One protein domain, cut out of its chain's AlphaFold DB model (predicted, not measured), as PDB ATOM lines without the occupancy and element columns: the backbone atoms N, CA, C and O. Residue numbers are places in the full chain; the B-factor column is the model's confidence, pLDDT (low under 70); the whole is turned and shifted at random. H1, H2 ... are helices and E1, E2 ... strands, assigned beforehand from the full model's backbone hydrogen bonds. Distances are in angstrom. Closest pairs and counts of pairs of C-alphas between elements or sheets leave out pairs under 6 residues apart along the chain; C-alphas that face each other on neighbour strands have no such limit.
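Overview. This is residues 156 to 242 of the 244 residues of the protein "CE2_N domain-containing protein" of Pontibacter diazotrophicus (UniProt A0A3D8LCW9). This domain has little regular structure: two parallel strands side by side, E1 and E2, with helix H2 packed over both, and long unnamed loops, residues 167 to 189 and 207 to 242. The 87 printed residues hold E1, H1, H2, E2 in that order, a mixed class with 25 residues in named elements. The whole is only just compact, close to loose, with a radius of gyration of the C-alphas of 14.0 A; it spans 42 by 36 by 20 A.

Arrangement. E1, residues 156 to 161, and E2, residues 200 to 206, are parallel neighbours at 18 degrees; N 159 and O 203, 2.8 A apart, are within hydrogen-bond range. With H1, residues 163 to 166, and H2, residues 190 to 197, between them along the chain, they make a strand-helix-strand unit with a right-handed crossover. The closest C-alphas of H2 and E2 are those of Ala 195 and Tyr 202, 5.9 A. H1 and H2 only just touch, with 3 pairs of C-alphas within 8 A, the closest Ser 165 and Ala 191, 5.8 A. In H2 every O i to N i+4 pair is within hydrogen-bond range; H1 is too short for one.

Along the chain. E1 begins at C-alpha 156 (3.964, 29.445, 26.529) and measures 16.5 A, H1 4.8 A, H2 10.2 A; E2, 18.0 A, ends at C-alpha 206 (-8.426, 40.274, 28.803).

Size, cuts and confidence. The farthest C-alphas, Ser 174 and Ser 240, are 42.9 A apart. The printed part has no cut; H1 to H2 is a long link. Residue 179 has pLDDT under 70.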
ATOM      1  N   LYS A 156       4.761  28.499  25.751       96.44
ATOM      2  CA  LYS A 156       3.964  29.445  26.529       96.44
ATOM      3  C   LYS A 156       3.348  30.456  25.573       96.44
ATOM      4  O   LYS A 156       4.031  30.913  24.657       96.44
ATOM      5  N   ILE A 157       2.067  30.758  25.747       97.75
ATOM      6  CA  ILE A 157       1.341  31.721  24.917       97.75
ATOM      7  C   ILE A 157       0.538  32.633  25.844       97.75
ATOM      8  O   ILE A 157      -0.326  32.169  26.589       97.75
ATOM      9  N   GLU A 158       0.818  33.932  25.770       97.75
ATOM     10  CA  GLU A 158       0.047  34.963  26.457       97.75
ATOM     11  C   GLU A 158      -0.839  35.707  25.455       97.75
ATOM     12  O   GLU A 158      -0.388  36.128  24.389       97.75
ATOM     13  N   PHE A 159      -2.113  35.852  25.802       98.50
ATOM     14  CA  PHE A 159      -3.108  36.555  25.009       98.50
ATOM     15  C   PHE A 159      -3.466  37.873  25.681       98.50
ATOM     16  O   PHE A 159      -3.783  37.912  26.868       98.50
ATOM     17  N   TYR A 160      -3.485  38.937  24.888       98.56
ATOM     18  CA  TYR A 160      -4.018  40.237  25.274       98.56
ATOM     19  C   TYR A 160      -5.255  40.509  24.439       98.56
ATOM     20  O   TYR A 160      -5.180  40.496  23.209       98.56
ATOM     21  N   GLY A 161      -6.398  40.748  25.076       97.88
ATOM     22  CA  GLY A 161      -7.624  40.913  24.307       97.88
ATOM     23  C   GLY A 161      -8.818  41.451  25.068       97.88
ATOM     24  O   GLY A 161      -8.717  41.972  26.177       97.88
ATOM     25  N   ASN A 162      -9.973  41.348  24.425       98.00
ATOM     26  CA  ASN A 162     -11.239  41.849  24.935       98.00
ATOM     27  C   ASN A 162     -12.224  40.695  25.185       98.00
ATOM     28  O   ASN A 162     -11.804  39.596  25.553       98.00
ATOM     29  N   SER A 163     -13.521  40.937  24.986       96.69
ATOM     30  CA  SER A 163     -14.605  39.973  25.204       96.69
ATOM     31  C   SER A 163     -14.421  38.671  24.425       96.69
ATOM     32  O   SER A 163     -14.737  37.595  24.928       96.69
ATOM     33  N   ILE A 164     -13.843  38.745  23.223       97.69
ATOM     34  CA  ILE A 164     -13.626  37.577  22.362       97.69
ATOM     35  C   ILE A 164     -12.602  36.628  22.999       97.69
ATOM     36  O   ILE A 164     -12.821  35.418  23.058       97.69
ATOM     37  N   SER A 165     -11.497  37.168  23.523       98.56
ATOM     38  CA  SER A 165     -10.484  36.378  24.236       98.56
ATOM     39  C   SER A 165     -10.998  35.898  25.591       98.56
ATOM     40  O   SER A 165     -10.656  34.799  26.008       98.56
ATOM     41  N   ALA A 166     -11.868  36.670  26.251       97.56
ATOM     42  CA  ALA A 166     -12.526  36.247  27.484       97.56
ATOM     43  C   ALA A 166     -13.485  35.059  27.282       97.56
ATOM     44  O   ALA A 166     -13.751  34.337  28.239       97.56
ATOM     45  N   GLY A 167     -13.972  34.828  26.057       96.81
ATOM     46  CA  GLY A 167     -15.039  33.860  25.792       96.81
ATOM     47  C   GLY A 167     -16.400  34.371  26.267       96.81
ATOM     48  O   GLY A 167     -17.209  33.584  26.753       96.81
ATOM     49  N   TYR A 168     -16.624  35.685  26.194       94.94
ATOM     50  CA  TYR A 168     -17.889  36.313  26.566       94.94
ATOM     51  C   TYR A 168     -19.037  35.782  25.698       94.94
ATOM     52  O   TYR A 168     -18.890  35.699  24.478       94.94
ATOM     53  N   ALA A 169     -20.159  35.433  26.335       93.06
ATOM     54  CA  ALA A 169     -21.368  34.881  25.711       93.06
ATOM     55  C   ALA A 169     -21.180  33.580  24.897       93.06
ATOM     56  O   ALA A 169     -22.081  33.175  24.168       93.06
ATOM     57  N   VAL A 170     -20.039  32.887  25.016       94.00
ATOM     58  CA  VAL A 170     -19.762  31.668  24.228       94.00
ATOM     59  C   VAL A 170     -20.712  30.508  24.560       94.00
ATOM     60  O   VAL A 170     -20.947  29.655  23.710       94.00
ATOM     61  N   ASP A 171     -21.273  30.495  25.773       93.25
ATOM     62  CA  ASP A 171     -22.274  29.520  26.220       93.25
ATOM     63  C   ASP A 171     -23.716  30.080  26.168       93.25
ATOM     64  O   ASP A 171     -24.628  29.498  26.763       93.25
ATOM     65  N   ASP A 172     -23.954  31.218  25.503       91.62
ATOM     66  CA  ASP A 172     -25.311  31.719  25.250       91.62
ATOM     67  C   ASP A 172     -25.834  31.221  23.895       91.62
ATOM     68  O   ASP A 172     -25.483  31.721  22.826       91.62
ATOM     69  N   TYR A 173     -26.721  30.226  23.947       89.69
ATOM     70  CA  TYR A 173     -27.393  29.662  22.771       89.69
ATOM     71  C   TYR A 173     -28.789  30.254  22.537       89.69
ATOM     72  O   TYR A 173     -29.487  29.838  21.612       89.69
ATOM     73  N   SER A 174     -29.233  31.185  23.387       89.25
ATOM     74  CA  SER A 174     -30.584  31.747  23.322       89.25
ATOM     75  C   SER A 174     -30.745  32.780  22.205       89.25
ATOM     76  O   SER A 174     -31.864  33.031  21.761       89.25
ATOM     77  N   GLY A 175     -29.633  33.369  21.753       78.81
ATOM     78  CA  GLY A 175     -29.627  34.484  20.806       78.81
ATOM     79  C   GLY A 175     -30.050  35.822  21.422       78.81
ATOM     80  O   GLY A 175     -30.190  36.799  20.687       78.81
ATOM     81  N   ASN A 176     -30.258  35.878  22.740       78.75
ATOM     82  CA  ASN A 176     -30.473  37.127  23.465       78.75
ATOM     83  C   ASN A 176     -29.131  37.768  23.842       78.75
ATOM     84  O   ASN A 176     -28.101  37.107  23.883       78.75
ATOM     85  N   ASP A 177     -29.155  39.065  24.139       71.69
ATOM     86  CA  ASP A 177     -28.012  39.752  24.741       71.69
ATOM     87  C   ASP A 177     -28.093  39.594  26.268       71.69
ATOM     88  O   ASP A 177     -28.788  40.353  26.950       71.69
ATOM     89  N   SER A 178     -27.479  38.531  26.799       74.50
ATOM     90  CA  SER A 178     -27.430  38.250  28.238       74.50
ATOM     91  C   SER A 178     -26.076  38.659  28.824       74.50
ATOM     92  O   SER A 178     -25.060  38.034  28.514       74.50
ATOM     93  N   PRO A 179     -26.024  39.653  29.733       67.31
ATOM     94  CA  PRO A 179     -24.783  40.030  30.398       67.31
ATOM     95  C   PRO A 179     -24.408  39.105  31.565       67.31
ATOM     96  O   PRO A 179     -23.491  39.431  32.323       67.31
ATOM     97  N   ASP A 180     -25.123  37.992  31.753       74.06
ATOM     98  CA  ASP A 180     -24.860  37.051  32.835       74.06
ATOM     99  C   ASP A 180     -23.498  36.367  32.643       74.06
ATOM    100  O   ASP A 180     -23.192  35.782  31.599       74.06
ATOM    101  N   SER A 181     -22.671  36.419  33.687       74.44
ATOM    102  CA  SER A 181     -21.344  35.816  33.682       74.44
ATOM    103  C   SER A 181     -21.374  34.292  33.576       74.44
ATOM    104  O   SER A 181     -20.342  33.709  33.234       74.44
ATOM    105  N   THR A 182     -22.536  33.650  33.780       82.56
ATOM    106  CA  THR A 182     -22.745  32.226  33.466       82.56
ATOM    107  C   THR A 182     -22.349  31.886  32.027       82.56
ATOM    108  O   THR A 182     -21.762  30.827  31.798       82.56
ATOM    109  N   HIS A 183     -22.589  32.782  31.064       90.19
ATOM    110  CA  HIS A 183     -22.338  32.526  29.643       90.19
ATOM    111  C   HIS A 183     -20.903  32.831  29.197       90.19
ATOM    112  O   HIS A 183     -20.518  32.491  28.076       90.19
ATOM    113  N   THR A 184     -20.088  33.435  30.065       94.62
ATOM    114  CA  THR A 184     -18.660  33.622  29.805       94.62
ATOM    115  C   THR A 184     -17.906  32.342  30.151       94.62
ATOM    116  O   THR A 184     -17.979  31.836  31.276       94.62
ATOM    117  N   ASN A 185     -17.160  31.807  29.185       96.69
ATOM    118  CA  ASN A 185     -16.379  30.587  29.363       96.69
ATOM    119  C   ASN A 185     -15.034  30.681  28.646       96.69
ATOM    120  O   ASN A 185     -14.881  30.255  27.499       96.69
ATOM    121  N   ASN A 186     -14.023  31.196  29.350       98.12
ATOM    122  CA  ASN A 186     -12.684  31.326  28.786       98.12
ATOM    123  C   ASN A 186     -12.115  29.992  28.274       98.12
ATOM    124  O   ASN A 186     -11.418  29.993  27.265       98.12
ATOM    125  N   PHE A 187     -12.491  28.855  28.869       97.69
ATOM    126  CA  PHE A 187     -12.020  27.531  28.453       97.69
ATOM    127  C   PHE A 187     -12.411  27.159  27.011       97.69
ATOM    128  O   PHE A 187     -11.716  26.372  26.365       97.69
ATOM    129  N   LEU A 188     -13.514  27.727  26.509       97.31
ATOM    130  CA  LEU A 188     -13.997  27.554  25.136       97.31
ATOM    131  C   LEU A 188     -13.568  28.698  24.203       97.31
ATOM    132  O   LEU A 188     -13.876  28.668  23.013       97.31
ATOM    133  N   SER A 189     -12.845  29.700  24.711       98.31
ATOM    134  CA  SER A 189     -12.332  30.800  23.895       98.31
ATOM    135  C   SER A 189     -11.305  30.306  22.874       98.31
ATOM    136  O   SER A 189     -10.557  29.355  23.118       98.31
ATOM    137  N   TYR A 190     -11.186  31.015  21.746       98.62
ATOM    138  CA  TYR A 190     -10.142  30.724  20.757       98.62
ATOM    139  C   TYR A 190      -8.735  30.746  21.379       98.62
ATOM    140  O   TYR A 190      -7.859  30.000  20.944       98.62
ATOM    141  N   ALA A 191      -8.524  31.581  22.402       98.56
ATOM    142  CA  ALA A 191      -7.252  31.750  23.082       98.56
ATOM    143  C   ALA A 191      -6.849  30.462  23.821       98.56
ATOM    144  O   ALA A 191      -5.792  29.885  23.546       98.56
ATOM    145  N   THR A 192      -7.734  29.937  24.675       98.25
ATOM    146  CA  THR A 192      -7.492  28.671  25.381       98.25
ATOM    147  C   THR A 192      -7.432  27.482  24.423       98.25
ATOM    148  O   THR A 192      -6.553  26.628  24.565       98.25
ATOM    149  N   LEU A 193      -8.308  27.431  23.411       98.50
ATOM    150  CA  LEU A 193      -8.287  26.367  22.398       98.50
ATOM    151  C   LEU A 193      -6.957  26.338  21.630       98.50
ATOM    152  O   LEU A 193      -6.404  25.261  21.404       98.50
ATOM    153  N   THR A 194      -6.411  27.506  21.292       98.69
ATOM    154  CA  THR A 194      -5.111  27.634  20.620       98.69
ATOM    155  C   THR A 194      -3.971  27.158  21.518       98.69
ATOM    156  O   THR A 194      -3.143  26.359  21.080       98.69
ATOM    157  N   ALA A 195      -3.930  27.588  22.784       98.25
ATOM    158  CA  ALA A 195      -2.889  27.150  23.717       98.25
ATOM    159  C   ALA A 195      -2.913  25.630  23.941       98.25
ATOM    160  O   ALA A 195      -1.868  24.982  23.868       98.25
ATOM    161  N   ARG A 196      -4.106  25.043  24.104       96.56
ATOM    162  CA  ARG A 196      -4.279  23.587  24.205       96.56
ATOM    163  C   ARG A 196      -3.838  22.858  22.939       96.56
ATOM    164  O   ARG A 196      -3.171  21.836  23.045       96.56
ATOM    165  N   HIS A 197      -4.179  23.377  21.756       97.94
ATOM    166  CA  HIS A 197      -3.767  22.779  20.482       97.94
ATOM    167  C   HIS A 197      -2.240  22.666  20.362       97.94
ATOM    168  O   HIS A 197      -1.731  21.655  19.885       97.94
ATOM    169  N   PHE A 198      -1.505  23.677  20.833       97.81
ATOM    170  CA  PHE A 198      -0.042  23.697  20.792       97.81
ATOM    171  C   PHE A 198       0.641  23.095  22.025       97.81
ATOM    172  O   PHE A 198       1.871  23.157  22.109       97.81
ATOM    173  N   ASP A 199      -0.111  22.507  22.958       96.69
ATOM    174  CA  ASP A 199       0.405  22.023  24.244       96.69
ATOM    175  C   ASP A 199       1.236  23.094  24.986       96.69
ATOM    176  O   ASP A 199       2.375  22.872  25.403       96.69
ATOM    177  N   ALA A 200       0.687  24.306  25.074       97.56
ATOM    178  CA  ALA A 200       1.343  25.464  25.665       97.56
ATOM    179  C   ALA A 200       0.727  25.851  27.015       97.56
ATOM    180  O   ALA A 200      -0.485  25.752  27.206       97.56
ATOM    181  N   ALA A 201       1.557  26.367  27.926       97.00
ATOM    182  CA  ALA A 201       1.066  27.131  29.063       97.00
ATOM    183  C   ALA A 201       0.315  28.362  28.551       97.00
ATOM    184  O   ALA A 201       0.673  28.951  27.526       97.00
ATOM    185  N   TYR A 202      -0.705  28.761  29.297       97.81
ATOM    186  CA  TYR A 202      -1.659  29.775  28.881       97.81
ATOM    187  C   TYR A 202      -1.708  30.925  29.892       97.81
ATOM    188  O   TYR A 202      -1.625  30.717  31.100       97.81
ATOM    189  N   SER A 203      -1.809  32.150  29.389       98.00
ATOM    190  CA  SER A 203      -2.126  33.352  30.164       98.00
ATOM    191  C   SER A 203      -3.040  34.223  29.309       98.00
ATOM    192  O   SER A 203      -2.815  34.350  28.105       98.00
ATOM    193  N   CYS A 204      -4.080  34.810  29.899       98.50
ATOM    194  CA  CYS A 204      -4.998  35.679  29.172       98.50
ATOM    195  C   CYS A 204      -5.299  36.944  29.965       98.50
ATOM    196  O   CYS A 204      -6.070  36.948  30.924       98.50
ATOM    197  N   VAL A 205      -4.698  38.042  29.522       98.44
ATOM    198  CA  VAL A 205      -4.940  39.387  30.028       98.44
ATOM    199  C   VAL A 205      -6.034  39.997  29.165       98.44
ATOM    200  O   VAL A 205      -5.781  40.553  28.094       98.44
ATOM    201  N   CYS A 206      -7.284  39.832  29.590       98.06
ATOM    202  CA  CYS A 206      -8.426  40.274  28.803       98.06
ATOM    203  C   CYS A 206      -9.497  40.995  29.612       98.06
ATOM    204  O   CYS A 206      -9.674  40.738  30.805       98.06
ATOM    205  N   LYS A 207     -10.225  41.882  28.921       97.62
ATOM    206  CA  LYS A 207     -11.451  42.504  29.423       97.62
ATOM    207  C   LYS A 207     -12.433  42.881  28.315       97.62
ATOM    208  O   LYS A 207     -12.113  43.670  27.432       97.62
ATOM    209  N   SER A 208     -13.665  42.415  28.407       96.75
ATOM    210  CA  SER A 208     -14.805  42.853  27.612       96.75
ATOM    211  C   SER A 208     -14.913  44.373  27.592       96.75
ATOM    212  O   SER A 208     -14.932  45.010  28.644       96.75
ATOM    213  N   GLY A 209     -14.938  44.950  26.386       96.75
ATOM    214  CA  GLY A 209     -14.983  46.397  26.143       96.75
ATOM    215  C   GLY A 209     -13.630  47.126  26.170       96.75
ATOM    216  O   GLY A 209     -13.587  48.321  25.870       96.75
ATOM    217  N   ILE A 210     -12.520  46.457  26.513       98.44
ATOM    218  CA  ILE A 210     -11.190  47.081  26.462       98.44
ATOM    219  C   ILE A 210     -10.688  47.183  25.016       98.44
ATOM    220  O   ILE A 210     -10.916  46.289  24.197       98.44
ATOM    221  N   GLY A 211      -9.971  48.260  24.710       98.25
ATOM    222  CA  GLY A 211      -9.240  48.415  23.458       98.25
ATOM    223  C   GLY A 211      -7.811  48.902  23.678       98.25
ATOM    224  O   GLY A 211      -7.378  49.152  24.802       98.25
ATOM    225  N   ILE A 212      -7.062  49.007  22.579       98.12
ATOM    226  CA  ILE A 212      -5.663  49.466  22.598       98.12
ATOM    227  C   ILE A 212      -5.574  50.994  22.709       98.12
ATOM    228  O   ILE A 212      -4.736  51.497  23.441       98.12
ATOM    229  N   MET A 213      -6.445  51.720  21.996       97.56
ATOM    230  CA  MET A 213      -6.455  53.193  21.954       97.56
ATOM    231  C   MET A 213      -7.720  53.801  22.570       97.56
ATOM    232  O   MET A 213      -7.677  54.885  23.140       97.56
ATOM    233  N   ILE A 214      -8.858  53.119  22.420       97.50
ATOM    234  CA  ILE A 214     -10.170  53.546  22.912       97.50
ATOM    235  C   ILE A 214     -10.814  52.337  23.582       97.50
ATOM    236  O   ILE A 214     -10.823  51.250  23.005       97.50
ATOM    237  N   SER A 215     -11.365  52.543  24.773       97.88
ATOM    238  CA  SER A 215     -12.072  51.528  25.552       97.88
ATOM    239  C   SER A 215     -13.432  52.039  26.000       97.88
ATOM    240  O   SER A 215     -13.699  53.238  26.004       97.88
ATOM    241  N   TRP A 216     -14.258  51.121  26.488       97.06
ATOM    242  CA  TRP A 216     -15.524  51.412  27.166       97.06
ATOM    243  C   TRP A 216     -15.330  51.880  28.625       97.06
ATOM    244  O   TRP A 216     -16.293  52.051  29.367       97.06
ATOM    245  N   PHE A 217     -14.078  52.080  29.044       95.50
ATOM    246  CA  PHE A 217     -13.645  52.423  30.399       95.50
ATOM    247  C   PHE A 217     -12.605  53.550  30.333       95.50
ATOM    248  O   PHE A 217     -12.009  53.753  29.272       95.50
ATOM    249  N   PRO A 218     -12.304  54.243  31.449       95.81
ATOM    250  CA  PRO A 218     -11.283  55.293  31.484       95.81
ATOM    251  C   PRO A 218      -9.839  54.740  31.505       95.81
ATOM    252  O   PRO A 218      -8.971  55.313  32.154       95.81
ATOM    253  N   TYR A 219      -9.588  53.603  30.850       96.69
ATOM    254  CA  TYR A 219      -8.267  52.995  30.660       96.69
ATOM    255  C   TYR A 219      -8.283  52.043  29.458       96.69
ATOM    256  O   TYR A 219      -9.330  51.580  28.999       96.69
ATOM    257  N   THR A 220      -7.104  51.716  28.961       98.12
ATOM    258  CA  THR A 220      -6.839  50.891  27.781       98.12
ATOM    259  C   THR A 220      -5.977  49.684  28.139       98.12
ATOM    260  O   THR A 220      -5.487  49.566  29.261       98.12
ATOM    261  N   MET A 221      -5.813  48.743  27.207       98.25
ATOM    262  CA  MET A 221      -4.953  47.576  27.430       98.25
ATOM    263  C   MET A 221      -3.517  47.970  27.833       98.25
ATOM    264  O   MET A 221      -3.024  47.392  28.800       98.25
ATOM    265  N   PRO A 222      -2.862  48.973  27.205       97.94
ATOM    266  CA  PRO A 222      -1.564  49.476  27.665       97.94
ATOM    267  C   PRO A 222      -1.494  49.920  29.133       97.94
ATOM    268  O   PRO A 222      -0.407  49.925  29.696       97.94
ATOM    269  N   ASP A 223      -2.615  50.256  29.774       97.38
ATOM    270  CA  ASP A 223      -2.631  50.654  31.187       97.38
ATOM    271  C   ASP A 223      -2.663  49.455  32.153       97.38
ATOM    272  O   ASP A 223      -2.446  49.627  33.355       97.38
ATOM    273  N   VAL A 224      -3.007  48.256  31.659       97.31
ATOM    274  CA  VAL A 224      -3.251  47.053  32.482       97.31
ATOM    275  C   VAL A 224      -2.451  45.817  32.055       97.31
ATOM    276  O   VAL A 224      -2.431  44.830  32.793       97.31
ATOM    277  N   TYR A 225      -1.811  45.838  30.881       97.69
ATOM    278  CA  TYR A 225      -1.149  44.674  30.269       97.69
ATOM    279  C   TYR A 225      -0.038  44.065  31.140       97.69
ATOM    280  O   TYR A 225       0.284  42.883  31.016       97.69
ATOM    281  N   ASP A 226       0.555  44.851  32.027       97.38
ATOM    282  CA  ASP A 226       1.660  44.483  32.906       97.38
ATOM    283  C   ASP A 226       1.223  44.278  34.358       97.38
ATOM    284  O   ASP A 226       2.073  44.116  35.224       97.38
ATOM    285  N   ARG A 227      -0.083  44.225  34.649       97.88
ATOM    286  CA  ARG A 227      -0.573  44.035  36.019       97.88
ATOM    287  C   ARG A 227      -0.672  42.568  36.411       97.88
ATOM    288  O   ARG A 227      -1.154  41.729  35.642       97.88
ATOM    289  N   LEU A 228      -0.286  42.265  37.649       97.75
ATOM    290  CA  LEU A 228      -0.631  41.003  38.304       97.75
ATOM    291  C   LEU A 228      -2.079  41.066  38.803       97.75
ATOM    292  O   LEU A 228      -2.919  40.297  38.341       97.75
ATOM    293  N   ASN A 229      -2.378  42.030  39.675       97.44
ATOM    294  CA  ASN A 229      -3.729  42.344  40.114       97.44
ATOM    295  C   ASN A 229      -4.322  43.451  39.213       97.44
ATOM    296  O   ASN A 229      -3.867  44.594  39.278       97.44
ATOM    297  N   PRO A 230      -5.353  43.163  38.398       96.50
ATOM    298  CA  PRO A 230      -5.931  44.140  37.475       96.50
ATOM    299  C   PRO A 230      -6.527  45.375  38.158       96.50
ATOM    300  O   PRO A 230      -6.560  46.450  37.551       96.50
ATOM    301  N   THR A 231      -7.012  45.237  39.396       95.12
ATOM    302  CA  THR A 231      -7.706  46.313  40.119       95.12
ATOM    303  C   THR A 231      -6.762  47.215  40.906       95.12
ATOM    304  O   THR A 231      -7.200  48.238  41.424       95.12
ATOM    305  N   ASP A 232      -5.484  46.853  41.011       96.12
ATOM    306  CA  ASP A 232      -4.451  47.650  41.669       96.12
ATOM    307  C   ASP A 232      -3.524  48.254  40.607       96.12
ATOM    308  O   ASP A 232      -2.752  47.552  39.957       96.12
ATOM    309  N   SER A 233      -3.594  49.574  40.428       95.06
ATOM    310  CA  SER A 233      -2.784  50.292  39.437       95.06
ATOM    311  C   SER A 233      -1.288  50.304  39.741       95.06
ATOM    312  O   SER A 233      -0.507  50.713  38.888       95.06
ATOM    313  N   THR A 234      -0.887  49.917  40.951       95.62
ATOM    314  CA  THR A 234       0.523  49.800  41.349       95.62
ATOM    315  C   THR A 234       1.043  48.370  41.243       95.62
ATOM    316  O   THR A 234       2.246  48.143  41.366       95.62
ATOM    317  N   SER A 235       0.152  47.405  40.997       96.62
ATOM    318  CA  SER A 235       0.514  46.002  40.861       96.62
ATOM    319  C   SER A 235       1.243  45.758  39.548       96.62
ATOM    320  O   SER A 235       0.748  46.108  38.479       96.62
ATOM    321  N   THR A 236       2.388  45.089  39.627       96.19
ATOM    322  CA  THR A 236       3.195  44.716  38.466       96.19
ATOM    323  C   THR A 236       3.347  43.202  38.377       96.19
ATOM    324  O   THR A 236       3.463  42.493  39.377       96.19
ATOM    325  N   TRP A 237       3.316  42.694  37.152       96.75
ATOM    326  CA  TRP A 237       3.622  41.319  36.805       96.75
ATOM    327  C   TRP A 237       5.115  41.195  36.523       96.75
ATOM    328  O   TRP A 237       5.658  41.873  35.649       96.75
ATOM    329  N   ASP A 238       5.788  40.298  37.240       95.38
ATOM    330  CA  ASP A 238       7.158  39.929  36.906       95.38
ATOM    331  C   ASP A 238       7.159  39.036  35.660       95.38
ATOM    332  O   ASP A 238       7.009  37.814  35.741       95.38
ATOM    333  N   PHE A 239       7.376  39.638  34.492       94.25
ATOM    334  CA  PHE A 239       7.466  38.921  33.217       94.25
ATOM    335  C   PHE A 239       8.565  37.845  33.190       94.25
ATOM    336  O   PHE A 239       8.482  36.903  32.393       94.25
ATOM    337  N   SER A 240       9.580  37.927  34.059       92.12
ATOM    338  CA  SER A 240      10.632  36.909  34.141       92.12
ATOM    339  C   SER A 240      10.131  35.587  34.736       92.12
ATOM    340  O   SER A 240      10.719  34.540  34.459       92.12
ATOM    341  N   SER A 241       9.017  35.612  35.478       86.06
ATOM    342  CA  SER A 241       8.350  34.412  36.003       86.06
ATOM    343  C   SER A 241       7.648  33.591  34.912       86.06
ATOM    344  O   SER A 241       7.491  32.380  35.055       86.06
ATOM    345  N   TYR A 242       7.285  34.220  33.785       80.94
ATOM    346  CA  TYR A 242       6.601  33.558  32.672       80.94
ATOM    347  C   TYR A 242       7.525  33.225  31.498       80.94
ATOM    348  O   TYR A 242       7.229  32.314  30.742       80.94
TER     349      TYR A 242